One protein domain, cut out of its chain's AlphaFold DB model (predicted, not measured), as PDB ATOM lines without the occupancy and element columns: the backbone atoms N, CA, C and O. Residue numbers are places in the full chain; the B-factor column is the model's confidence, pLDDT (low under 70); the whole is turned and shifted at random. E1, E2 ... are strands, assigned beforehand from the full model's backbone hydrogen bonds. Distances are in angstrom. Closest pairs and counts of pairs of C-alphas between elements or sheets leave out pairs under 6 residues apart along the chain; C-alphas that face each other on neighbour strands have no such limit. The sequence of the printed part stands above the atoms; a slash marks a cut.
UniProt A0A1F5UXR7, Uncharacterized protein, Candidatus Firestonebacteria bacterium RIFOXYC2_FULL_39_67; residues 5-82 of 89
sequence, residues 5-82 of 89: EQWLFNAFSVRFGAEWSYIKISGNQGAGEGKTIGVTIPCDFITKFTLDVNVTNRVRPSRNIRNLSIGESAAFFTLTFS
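What this domain is: This is residues 5 to 82 of the 89 residues of an uncharacterized protein of Candidatus Firestonebacteria bacterium RIFOXYC2_FULL_39_67 (UniProt A0A1F5UXR7). One long, twisted sheet, with no named helix on it, has four long strands side by side, E2 to E5, and short E1 at one edge. The 78 printed residues hold five named strands, E1 E2 E3 E4 E5 along the chain and across the sheet: an all-strand meander, each the antiparallel neighbour of the one before. The rod, 54 by 20 by 14 A, is only just extended, close to loose; the radius of gyration of the C-alphas is 17.4 A.

How they stand to each other: E1, residues 5 to 8, and E2, residues 12 to 25, form a hairpin; N 6 and O 14, 2.9 A, are within hydrogen-bond range. E2 and E3, residues 28 to 43, form another, with N 13 and O 40 at 2.8 A; E2 bends by 66 degrees at residue 22, E3 by 56 degrees at residue 31. Hairpin E3 and E4, residues 49 to 61, has N 41 and O 51 at 2.8 A. Hairpin E4 and E5, residues 69 to 81, has N 60 and O 70 at 3.0 A.

Where its parts are: E1 begins at C-alpha 5 (168.401, 297.828, 119.888). E2 measures 38.6 A, E3 46.4 A, E4 38.9 A and E5 39.3 A, ending at C-alpha 81 (172.745, 277.810, 124.965).

The domain as a whole: The C-alphas farthest apart, of Gly 27 and Ile 46, are 55.1 A apart. The printed part has no cut and no long link; pLDDT is under 70 at residues 45 to 46.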
ATOM      1  N   GLU A   5     167.239 298.667 119.616       95.75
ATOM      2  CA  GLU A   5     168.401 297.828 119.888       95.75
ATOM      3  C   GLU A   5     169.607 298.337 119.102       95.75
ATOM      4  O   GLU A   5     169.516 298.558 117.894       95.75
ATOM      5  N   GLN A   6     170.740 298.500 119.784       96.38
ATOM      6  CA  GLN A   6     172.013 298.842 119.166       96.38
ATOM      7  C   GLN A   6     173.059 297.796 119.534       96.38
ATOM      8  O   GLN A   6     173.390 297.617 120.706       96.38
ATOM      9  N   TRP A   7     173.620 297.150 118.515       96.50
ATOM     10  CA  TRP A   7     174.782 296.280 118.656       96.50
ATOM     11  C   TRP A   7     176.066 297.106 118.692       96.50
ATOM     12  O   TRP A   7     176.271 297.995 117.863       96.50
ATOM     13  N   LEU A   8     176.931 296.806 119.656       93.94
ATOM     14  CA  LEU A   8     178.227 297.438 119.843       93.94
ATOM     15  C   LEU A   8     179.314 296.431 119.481       93.94
ATOM     16  O   LEU A   8     179.516 295.432 120.173       93.94
ATOM     17  N   PHE A   9     179.987 296.690 118.356       90.12
ATOM     18  CA  PHE A   9     181.105 295.889 117.838       90.12
ATOM     19  C   PHE A   9     180.802 294.386 117.687       90.12
ATOM     20  O   PHE A   9     181.707 293.568 117.801       90.12
ATOM     21  N   ASN A  10     179.532 294.017 117.472       84.88
ATOM     22  CA  ASN A  10     179.043 292.627 117.487       84.88
ATOM     23  C   ASN A  10     179.364 291.849 118.781       84.88
ATOM     24  O   ASN A  10     179.230 290.632 118.812       84.88
ATOM     25  N   ALA A  11     179.784 292.537 119.843       89.06
ATOM     26  CA  ALA A  11     180.202 291.926 121.099       89.06
ATOM     27  C   ALA A  11     179.066 291.889 122.122       89.06
ATOM     28  O   ALA A  11     178.993 290.970 122.928       89.06
ATOM     29  N   PHE A  12     178.188 292.889 122.103       93.81
ATOM     30  CA  PHE A  12     176.985 292.947 122.927       93.81
ATOM     31  C   PHE A  12     175.973 293.912 122.310       93.81
ATOM     32  O   PHE A  12     176.337 294.759 121.488       93.81
ATOM     33  N   SER A  13     174.712 293.803 122.710       96.56
ATOM     34  CA  SER A  13     173.672 294.763 122.352       96.56
ATOM     35  C   SER A  13     173.114 295.451 123.585       96.56
ATOM     36  O   SER A  13     173.082 294.886 124.681       96.56
ATOM     37  N   VAL A  14     172.689 296.696 123.405       96.50
ATOM     38  CA  VAL A  14     171.924 297.445 124.399       96.50
ATOM     39  C   VAL A  14     170.556 297.770 123.827       96.50
ATOM     40  O   VAL A  14     170.423 298.129 122.656       96.50
ATOM     41  N   ARG A  15     169.527 297.647 124.663       95.50
ATOM     42  CA  ARG A  15     168.147 297.982 124.327       95.50
ATOM     43  C   ARG A  15     167.646 299.079 125.232       95.50
ATOM     44  O   ARG A  15     167.835 299.022 126.443       95.50
ATOM     45  N   PHE A  16     166.972 300.056 124.646       95.31
ATOM     46  CA  PHE A  16     166.254 301.077 125.389       95.31
ATOM     47  C   PHE A  16     164.907 301.339 124.732       95.31
ATOM     48  O   PHE A  16     164.786 301.387 123.510       95.31
ATOM     49  N   GLY A  17     163.884 301.540 125.547       95.06
ATOM     50  CA  GLY A  17     162.571 301.931 125.068       95.06
ATOM     51  C   GLY A  17     161.863 302.800 126.085       95.06
ATOM     52  O   GLY A  17     162.069 302.673 127.293       95.06
ATOM     53  N   ALA A  18     160.978 303.646 125.580       94.00
ATOM     54  CA  ALA A  18     160.012 304.381 126.372       94.00
ATOM     55  C   ALA A  18     158.641 304.262 125.701       94.00
ATOM     56  O   ALA A  18     158.542 304.257 124.474       94.00
ATOM     57  N   GLU A  19     157.585 304.149 126.496       92.56
ATOM     58  CA  GLU A  19     156.210 304.212 126.014       92.56
ATOM     59  C   GLU A  19     155.421 305.223 126.836       92.56
ATOM     60  O   GLU A  19     155.587 305.328 128.051       92.56
ATOM     61  N   TRP A  20     154.541 305.947 126.156       91.69
ATOM     62  CA  TRP A  20     153.495 306.736 126.780       91.69
ATOM     63  C   TRP A  20     152.165 306.304 126.182       91.69
ATOM     64  O   TRP A  20     152.063 306.037 124.984       91.69
ATOM     65  N   SER A  21     151.160 306.157 127.028       89.00
ATOM     66  CA  SER A  21     149.877 305.582 126.651       89.00
ATOM     67  C   SER A  21     148.751 306.251 127.419       89.00
ATOM     68  O   SER A  21     148.927 306.683 128.555       89.00
ATOM     69  N   TYR A  22     147.574 306.310 126.807       89.62
ATOM     70  CA  TYR A  22     146.352 306.698 127.493       89.62
ATOM     71  C   TYR A  22     145.475 305.462 127.651       89.62
ATOM     72  O   TYR A  22     145.092 304.828 126.668       89.62
ATOM     73  N   ILE A  23     145.211 305.078 128.896       86.38
ATOM     74  CA  ILE A  23     144.617 303.790 129.236       86.38
ATOM     75  C   ILE A  23     143.231 304.024 129.835       86.38
ATOM     76  O   ILE A  23     143.078 304.769 130.803       86.38
ATOM     77  N   LYS A  24     142.222 303.344 129.278       84.94
ATOM     78  CA  LYS A  24     140.861 303.285 129.823       84.94
ATOM     79  C   LYS A  24     140.560 301.858 130.279       84.94
ATOM     80  O   LYS A  24     140.366 300.979 129.444       84.94
ATOM     81  N   ILE A  25     140.517 301.620 131.589       79.00
ATOM     82  CA  ILE A  25     140.231 300.300 132.175       79.00
ATOM     83  C   ILE A  25     139.178 300.456 133.272       79.00
ATOM     84  O   ILE A  25     139.340 301.275 134.168       79.00
ATOM     85  N   SER A  26     138.098 299.670 133.210       78.25
ATOM     86  CA  SER A  26     137.053 299.607 134.251       78.25
ATOM     87  C   SER A  26     136.466 300.970 134.665       78.25
ATOM     88  O   SER A  26     136.159 301.206 135.830       78.25
ATOM     89  N   GLY A  27     136.325 301.898 133.714       75.56
ATOM     90  CA  GLY A  27     135.814 303.251 133.977       75.56
ATOM     91  C   GLY A  27     136.845 304.232 134.548       75.56
ATOM     92  O   GLY A  27     136.535 305.415 134.652       75.56
ATOM     93  N   ASN A  28     138.069 303.783 134.841       74.75
ATOM     94  CA  ASN A  28     139.212 304.653 135.093       74.75
ATOM     95  C   ASN A  28     139.894 305.045 133.790       74.75
ATOM     96  O   ASN A  28     140.083 304.219 132.895       74.75
ATOM     97  N   GLN A  29     140.287 306.310 133.715       83.44
ATOM     98  CA  GLN A  29     141.077 306.872 132.632       83.44
ATOM     99  C   GLN A  29     142.338 307.482 133.222       83.44
ATOM    100  O   GLN A  29     142.273 308.198 134.219       83.44
ATOM    101  N   GLY A  30     143.483 307.192 132.619       84.06
ATOM    102  CA  GLY A  30     144.743 307.752 133.078       84.06
ATOM    103  C   GLY A  30     145.849 307.603 132.052       84.06
ATOM    104  O   GLY A  30     145.813 306.722 131.190       84.06
ATOM    105  N   ALA A  31     146.844 308.476 132.171       87.25
ATOM    106  CA  ALA A  31     148.103 308.296 131.476       87.25
ATOM    107  C   ALA A  31     148.862 307.115 132.098       87.25
ATOM    108  O   ALA A  31     148.873 306.933 133.316       87.25
ATOM    109  N   GLY A  32     149.484 306.314 131.246       89.12
ATOM    110  CA  GLY A  32     150.453 305.305 131.621       89.12
ATOM    111  C   GLY A  32     151.772 305.572 130.917       89.12
ATOM    112  O   GLY A  32     151.794 305.972 129.753       89.12
ATOM    113  N   GLU A  33     152.869 305.323 131.612       92.56
ATOM    114  CA  GLU A  33     154.214 305.432 131.061       92.56
ATOM    115  C   GLU A  33     155.002 304.156 131.318       92.56
ATOM    116  O   GLU A  33     154.717 303.402 132.248       92.56
ATOM    117  N   GLY A  34     155.997 303.893 130.481       93.88
ATOM    118  CA  GLY A  34     156.888 302.760 130.644       93.88
ATOM    119  C   GLY A  34     158.279 303.070 130.132       93.88
ATOM    120  O   GLY A  34     158.447 303.831 129.183       93.88
ATOM    121  N   LYS A  35     159.284 302.474 130.770       95.31
ATOM    122  CA  LYS A  35     160.699 302.540 130.397       95.31
ATOM    123  C   LYS A  35     161.262 301.126 130.427       95.31
ATOM    124  O   LYS A  35     160.964 300.364 131.346       95.31
ATOM    125  N   THR A  36     162.067 300.772 129.436       95.31
ATOM    126  CA  THR A  36     162.784 299.498 129.402       95.31
ATOM    127  C   THR A  36     164.240 299.740 129.072       95.31
ATOM    128  O   THR A  36     164.562 300.611 128.264       95.31
ATOM    129  N   ILE A  37     165.104 298.973 129.720       96.44
ATOM    130  CA  ILE A  37     166.515 298.866 129.393       96.44
ATOM    131  C   ILE A  37     166.881 297.389 129.359       96.44
ATOM    132  O   ILE A  37     166.409 296.609 130.187       96.44
ATOM    133  N   GLY A  38     167.713 297.001 128.406       96.31
ATOM    134  CA  GLY A  38     168.185 295.635 128.288       96.31
ATOM    135  C   GLY A  38     169.602 295.561 127.759       96.31
ATOM    136  O   GLY A  38     170.112 296.509 127.162       96.31
ATOM    137  N   VAL A  39     170.229 294.418 127.990       96.75
ATOM    138  CA  VAL A  39     171.549 294.080 127.472       96.75
ATOM    139  C   VAL A  39     171.544 292.633 127.007       96.75
ATOM    140  O   VAL A  39     170.943 291.770 127.650       96.75
ATOM    141  N   THR A  40     172.218 292.376 125.897       96.00
ATOM    142  CA  THR A  40     172.412 291.031 125.362       96.00
ATOM    143  C   THR A  40     173.903 290.805 125.166       96.00
ATOM    144  O   THR A  40     174.572 291.602 124.513       96.00
ATOM    145  N   ILE A  41     174.437 289.737 125.755       94.06
ATOM    146  CA  ILE A  41     175.863 289.405 125.747       94.06
ATOM    147  C   ILE A  41     176.024 288.003 125.143       94.06
ATOM    148  O   ILE A  41     175.720 287.014 125.822       94.06
ATOM    149  N   PRO A  42     176.459 287.883 123.875       91.88
ATOM    150  CA  PRO A  42     176.951 286.626 123.332       91.88
ATOM    151  C   PRO A  42     178.306 286.259 123.956       91.88
ATOM    152  O   PRO A  42     179.216 287.079 124.062       91.88
ATOM    153  N   CYS A  43     178.440 285.002 124.355       86.94
ATOM    154  CA  CYS A  43     179.649 284.417 124.910       86.94
ATOM    155  C   CYS A  43     179.984 283.159 124.106       86.94
ATOM    156  O   CYS A  43     179.327 282.136 124.270       86.94
ATOM    157  N   ASP A  44     181.027 283.226 123.276       81.44
ATOM    158  CA  ASP A  44     181.401 282.136 122.356       81.44
ATOM    159  C   ASP A  44     182.743 281.461 122.705       81.44
ATOM    160  O   ASP A  44     183.245 280.629 121.954       81.44
ATOM    161  N   PHE A  45     183.345 281.799 123.848       69.00
ATOM    162  CA  PHE A  45     184.737 281.440 124.160       69.00
ATOM    163  C   PHE A  45     184.950 279.969 124.569       69.00
ATOM    164  O   PHE A  45     186.018 279.418 124.318       69.00
ATOM    165  N   ILE A  46     183.972 279.337 125.233       67.00
ATOM    166  CA  ILE A  46     184.081 277.956 125.765       67.00
ATOM    167  C   ILE A  46     182.822 277.149 125.434       67.00
ATOM    168  O   ILE A  46     182.898 276.041 124.906       67.00
ATOM    169  N   THR A  47     181.664 277.739 125.707       73.38
ATOM    170  CA  THR A  47     180.341 277.225 125.358       73.38
ATOM    171  C   THR A  47     179.620 278.369 124.679       73.38
ATOM    172  O   THR A  47     179.628 279.464 125.233       73.38
ATOM    173  N   LYS A  48     179.009 278.134 123.516       87.94
ATOM    174  CA  LYS A  48     178.220 279.167 122.843       87.94
ATOM    175  C   LYS A  48     176.939 279.400 123.627       87.94
ATOM    176  O   LYS A  48     176.042 278.554 123.631       87.94
ATOM    177  N   PHE A  49     176.867 280.523 124.323       90.75
ATOM    178  CA  PHE A  49     175.656 280.936 125.012       90.75
ATOM    179  C   PHE A  49     175.407 282.430 124.850       90.75
ATOM    180  O   PHE A  49     176.307 283.217 124.580       90.75
ATOM    181  N   THR A  50     174.161 282.833 125.030       92.94
ATOM    182  CA  THR A  50     173.743 284.229 125.021       92.94
ATOM    183  C   THR A  50     173.003 284.519 126.311       92.94
ATOM    184  O   THR A  50     172.026 283.838 126.639       92.94
ATOM    185  N   LEU A  51     173.483 285.517 127.048       93.50
ATOM    186  CA  LEU A  51     172.794 286.065 128.207       93.50
ATOM    187  C   LEU A  51     172.009 287.299 127.776       93.50
ATOM    188  O   LEU A  51     172.582 288.253 127.259       93.50
ATOM    189  N   ASP A  52     170.711 287.289 128.027       95.75
ATOM    190  CA  ASP A  52     169.802 288.379 127.707       95.75
ATOM    191  C   ASP A  52     169.128 288.863 128.989       95.75
ATOM    192  O   ASP A  52     168.495 288.075 129.688       95.75
ATOM    193  N   VAL A  53     169.281 290.139 129.330       96.56
ATOM    194  CA  VAL A  53     168.701 290.732 130.541       96.56
ATOM    195  C   VAL A  53     167.870 291.940 130.150       96.56
ATOM    196  O   VAL A  53     168.344 292.810 129.426       96.56
ATOM    197  N   ASN A  54     166.643 292.021 130.662       95.56
ATOM    198  CA  ASN A  54     165.753 293.162 130.475       95.56
ATOM    199  C   ASN A  54     165.156 293.597 131.801       95.56
ATOM    200  O   ASN A  54     164.654 292.784 132.573       95.56
ATOM    201  N   VAL A  55     165.121 294.903 132.015       95.69
ATOM    202  CA  VAL A  55     164.432 295.539 133.129       95.69
ATOM    203  C   VAL A  55     163.399 296.488 132.552       95.69
ATOM    204  O   VAL A  55     163.681 297.290 131.663       95.69
ATOM    205  N   THR A  56     162.174 296.386 133.042       95.12
ATOM    206  CA  THR A  56     161.056 297.212 132.608       95.12
ATOM    207  C   THR A  56     160.376 297.814 133.822       95.12
ATOM    208  O   THR A  56     160.007 297.098 134.744       95.12
ATOM    209  N   ASN A  57     160.167 299.124 133.794       94.88
ATOM    210  CA  ASN A  57     159.375 299.851 134.776       94.88
ATOM    211  C   ASN A  57     158.187 300.481 134.062       94.88
ATOM    212  O   ASN A  57     158.354 301.061 132.990       94.88
ATOM    213  N   ARG A  58     156.990 300.368 134.628       92.50
ATOM    214  CA  ARG A  58     155.760 300.938 134.076       92.50
ATOM    215  C   ARG A  58     154.925 301.556 135.178       92.50
ATOM    216  O   ARG A  58     154.932 301.079 136.301       92.50
ATOM    217  N   VAL A  59     154.174 302.589 134.846       91.75
ATOM    218  CA  VAL A  59     153.150 303.182 135.703       91.75
ATOM    219  C   VAL A  59     151.839 303.127 134.938       91.75
ATOM    220  O   VAL A  59     151.783 303.548 133.782       91.75
ATOM    221  N   ARG A  60     150.789 302.565 135.544       88.00
ATOM    222  CA  ARG A  60     149.473 302.389 134.907       88.00
ATOM    223  C   ARG A  60     148.335 302.715 135.876       88.00
ATOM    224  O   ARG A  60     148.487 302.496 137.078       88.00
ATOM    225  N   PRO A  61     147.182 303.206 135.388       87.06
ATOM    226  CA  PRO A  61     146.021 303.424 136.240       87.06
ATOM    227  C   PRO A  61     145.501 302.098 136.817       87.06
ATOM    228  O   PRO A  61     145.440 301.077 136.129       87.06
ATOM    229  N   SER A  62     145.104 302.128 138.088       84.00
ATOM    230  CA  SER A  62     144.531 300.992 138.806       84.00
ATOM    231  C   SER A  62     143.216 300.550 138.170       84.00
ATOM    232  O   SER A  62     142.374 301.364 137.782       84.00
ATOM    233  N   ARG A  63     143.013 299.230 138.113       82.38
ATOM    234  CA  ARG A  63     141.779 298.625 137.587       82.38
ATOM    235  C   ARG A  63     140.597 298.774 138.547       82.38
ATOM    236  O   ARG A  63     139.459 298.749 138.092       82.38
ATOM    237  N   ASN A  64     140.871 298.915 139.848       82.88
ATOM    238  CA  ASN A  64     139.859 298.806 140.905       82.88
ATOM    239  C   ASN A  64     139.681 300.100 141.713       82.88
ATOM    240  O   ASN A  64     138.611 300.321 142.271       82.88
ATOM    241  N   ILE A  65     140.710 300.953 141.793       81.12
ATOM    242  CA  ILE A  65     140.696 302.162 142.630       81.12
ATOM    243  C   ILE A  65     140.769 303.391 141.728       81.12
ATOM    244  O   ILE A  65     141.686 303.518 140.918       81.12
ATOM    245  N   ARG A  66     139.793 304.301 141.840       79.81
ATOM    246  CA  ARG A  66     139.775 305.533 141.038       79.81
ATOM    247  C   ARG A  66     140.926 306.461 141.399       79.81
ATOM    248  O   ARG A  66     141.261 306.592 142.568       79.81
ATOM    249  N   ASN A  67     141.503 307.104 140.383       79.38
ATOM    250  CA  ASN A  67     142.609 308.062 140.511       79.38
ATOM    251  C   ASN A  67     143.886 307.508 141.174       79.38
ATOM    252  O   ASN A  67     144.735 308.282 141.603       79.38
ATOM    253  N   LEU A  68     144.040 306.183 141.251       83.50
ATOM    254  CA  LEU A  68     145.264 305.548 141.722       83.50
ATOM    255  C   LEU A  68     146.085 305.074 140.524       83.50
ATOM    256  O   LEU A  68     145.574 304.321 139.697       83.50
ATOM    257  N   SER A  69     147.358 305.448 140.475       85.12
ATOM    258  CA  SER A  69     148.335 304.873 139.547       85.12
ATOM    259  C   SER A  69     149.250 303.914 140.295       85.12
ATOM    260  O   SER A  69     149.696 304.207 141.402       85.12
ATOM    261  N   ILE A  70     149.517 302.760 139.691       88.88
ATOM    262  CA  ILE A  70     150.356 301.704 140.254       88.88
ATOM    263  C   ILE A  70     151.637 301.628 139.429       88.88
ATOM    264  O   ILE A  70     151.586 301.547 138.201       88.88
ATOM    265  N   GLY A  71     152.775 301.675 140.121       90.94
ATOM    266  CA  GLY A  71     154.082 301.375 139.549       90.94
ATOM    267  C   GLY A  71     154.333 299.869 139.553       90.94
ATOM    268  O   GLY A  71     154.216 299.220 140.589       90.94
ATOM    269  N   GLU A  72     154.689 299.322 138.402       91.00
ATOM    270  CA  GLU A  72     155.029 297.922 138.185       91.00
ATOM    271  C   GLU A  72     156.464 297.846 137.661       91.00
ATOM    272  O   GLU A  72     156.824 298.522 136.696       91.00
ATOM    273  N   SER A  73     157.287 297.006 138.282       94.06
ATOM    274  CA  SER A  73     158.638 296.709 137.810       94.06
ATOM    275  C   SER A  73     158.752 295.221 137.523       94.06
ATOM    276  O   SER A  73     158.268 294.397 138.297       94.06
ATOM    277  N   ALA A  74     159.371 294.878 136.400       93.44
ATOM    278  CA  ALA A  74     159.630 293.506 136.012       93.44
ATOM    279  C   ALA A  74     161.040 293.392 135.438       93.44
ATOM    280  O   ALA A  74     161.420 294.141 134.535       93.44
ATOM    281  N   ALA A  75     161.801 292.434 135.955       94.50
ATOM    282  CA  ALA A  75     163.107 292.067 135.440       94.50
ATOM    283  C   ALA A  75     163.053 290.630 134.921       94.50
ATOM    284  O   ALA A  75     162.502 289.747 135.576       94.50
ATOM    285  N   PHE A  76     163.625 290.410 133.744       93.19
ATOM    286  CA  PHE A  76     163.703 289.108 133.102       93.19
ATOM    287  C   PHE A  76     165.140 288.859 132.681       93.19
ATOM    288  O   PHE A  76     165.807 289.758 132.168       93.19
ATOM    289  N   PHE A  77     165.595 287.629 132.866       95.44
ATOM    290  CA  PHE A  77     166.834 287.154 132.281       95.44
ATOM    291  C   PHE A  77     166.551 285.869 131.510       95.44
ATOM    292  O   PHE A  77     165.742 285.045 131.933       95.44
ATOM    293  N   THR A  78     167.207 285.716 130.371       95.38
ATOM    294  CA  THR A  78     167.153 284.519 129.541       95.38
ATOM    295  C   THR A  78     168.579 284.081 129.273       95.38
ATOM    296  O   THR A  78     169.415 284.882 128.858       95.38
ATOM    297  N   LEU A  79     168.858 282.806 129.515       93.19
ATOM    298  CA  LEU A  79     170.125 282.188 129.165       93.19
ATOM    299  C   LEU A  79     169.853 281.181 128.053       93.19
ATOM    300  O   LEU A  79     169.146 280.198 128.264       93.19
ATOM    301  N   THR A  80     170.386 281.452 126.868       91.69
ATOM    302  CA  THR A  80     170.239 280.574 125.704       91.69
ATOM    303  C   THR A  80     171.566 279.894 125.452       91.69
ATOM    304  O   THR A  80     172.577 280.570 125.316       91.69
ATOM    305  N   PHE A  81     171.573 278.571 125.378       90.00
ATOM    306  CA  PHE A  81     172.745 277.810 124.965       90.00
ATOM    307  C   PHE A  81     172.533 277.301 123.539       90.00
ATOM    308  O   PHE A  81     171.465 276.780 123.218       90.00
ATOM    309  N   SER A  82     173.561 277.422 122.711       83.00
ATOM    310  CA  SER A  82     173.573 276.968 121.321       83.00
ATOM    311  C   SER A  82     174.598 275.845 121.159       83.00
ATOM    312  O   SER A  82     175.546 275.742 121.934       83.00
TER     313      SER A  82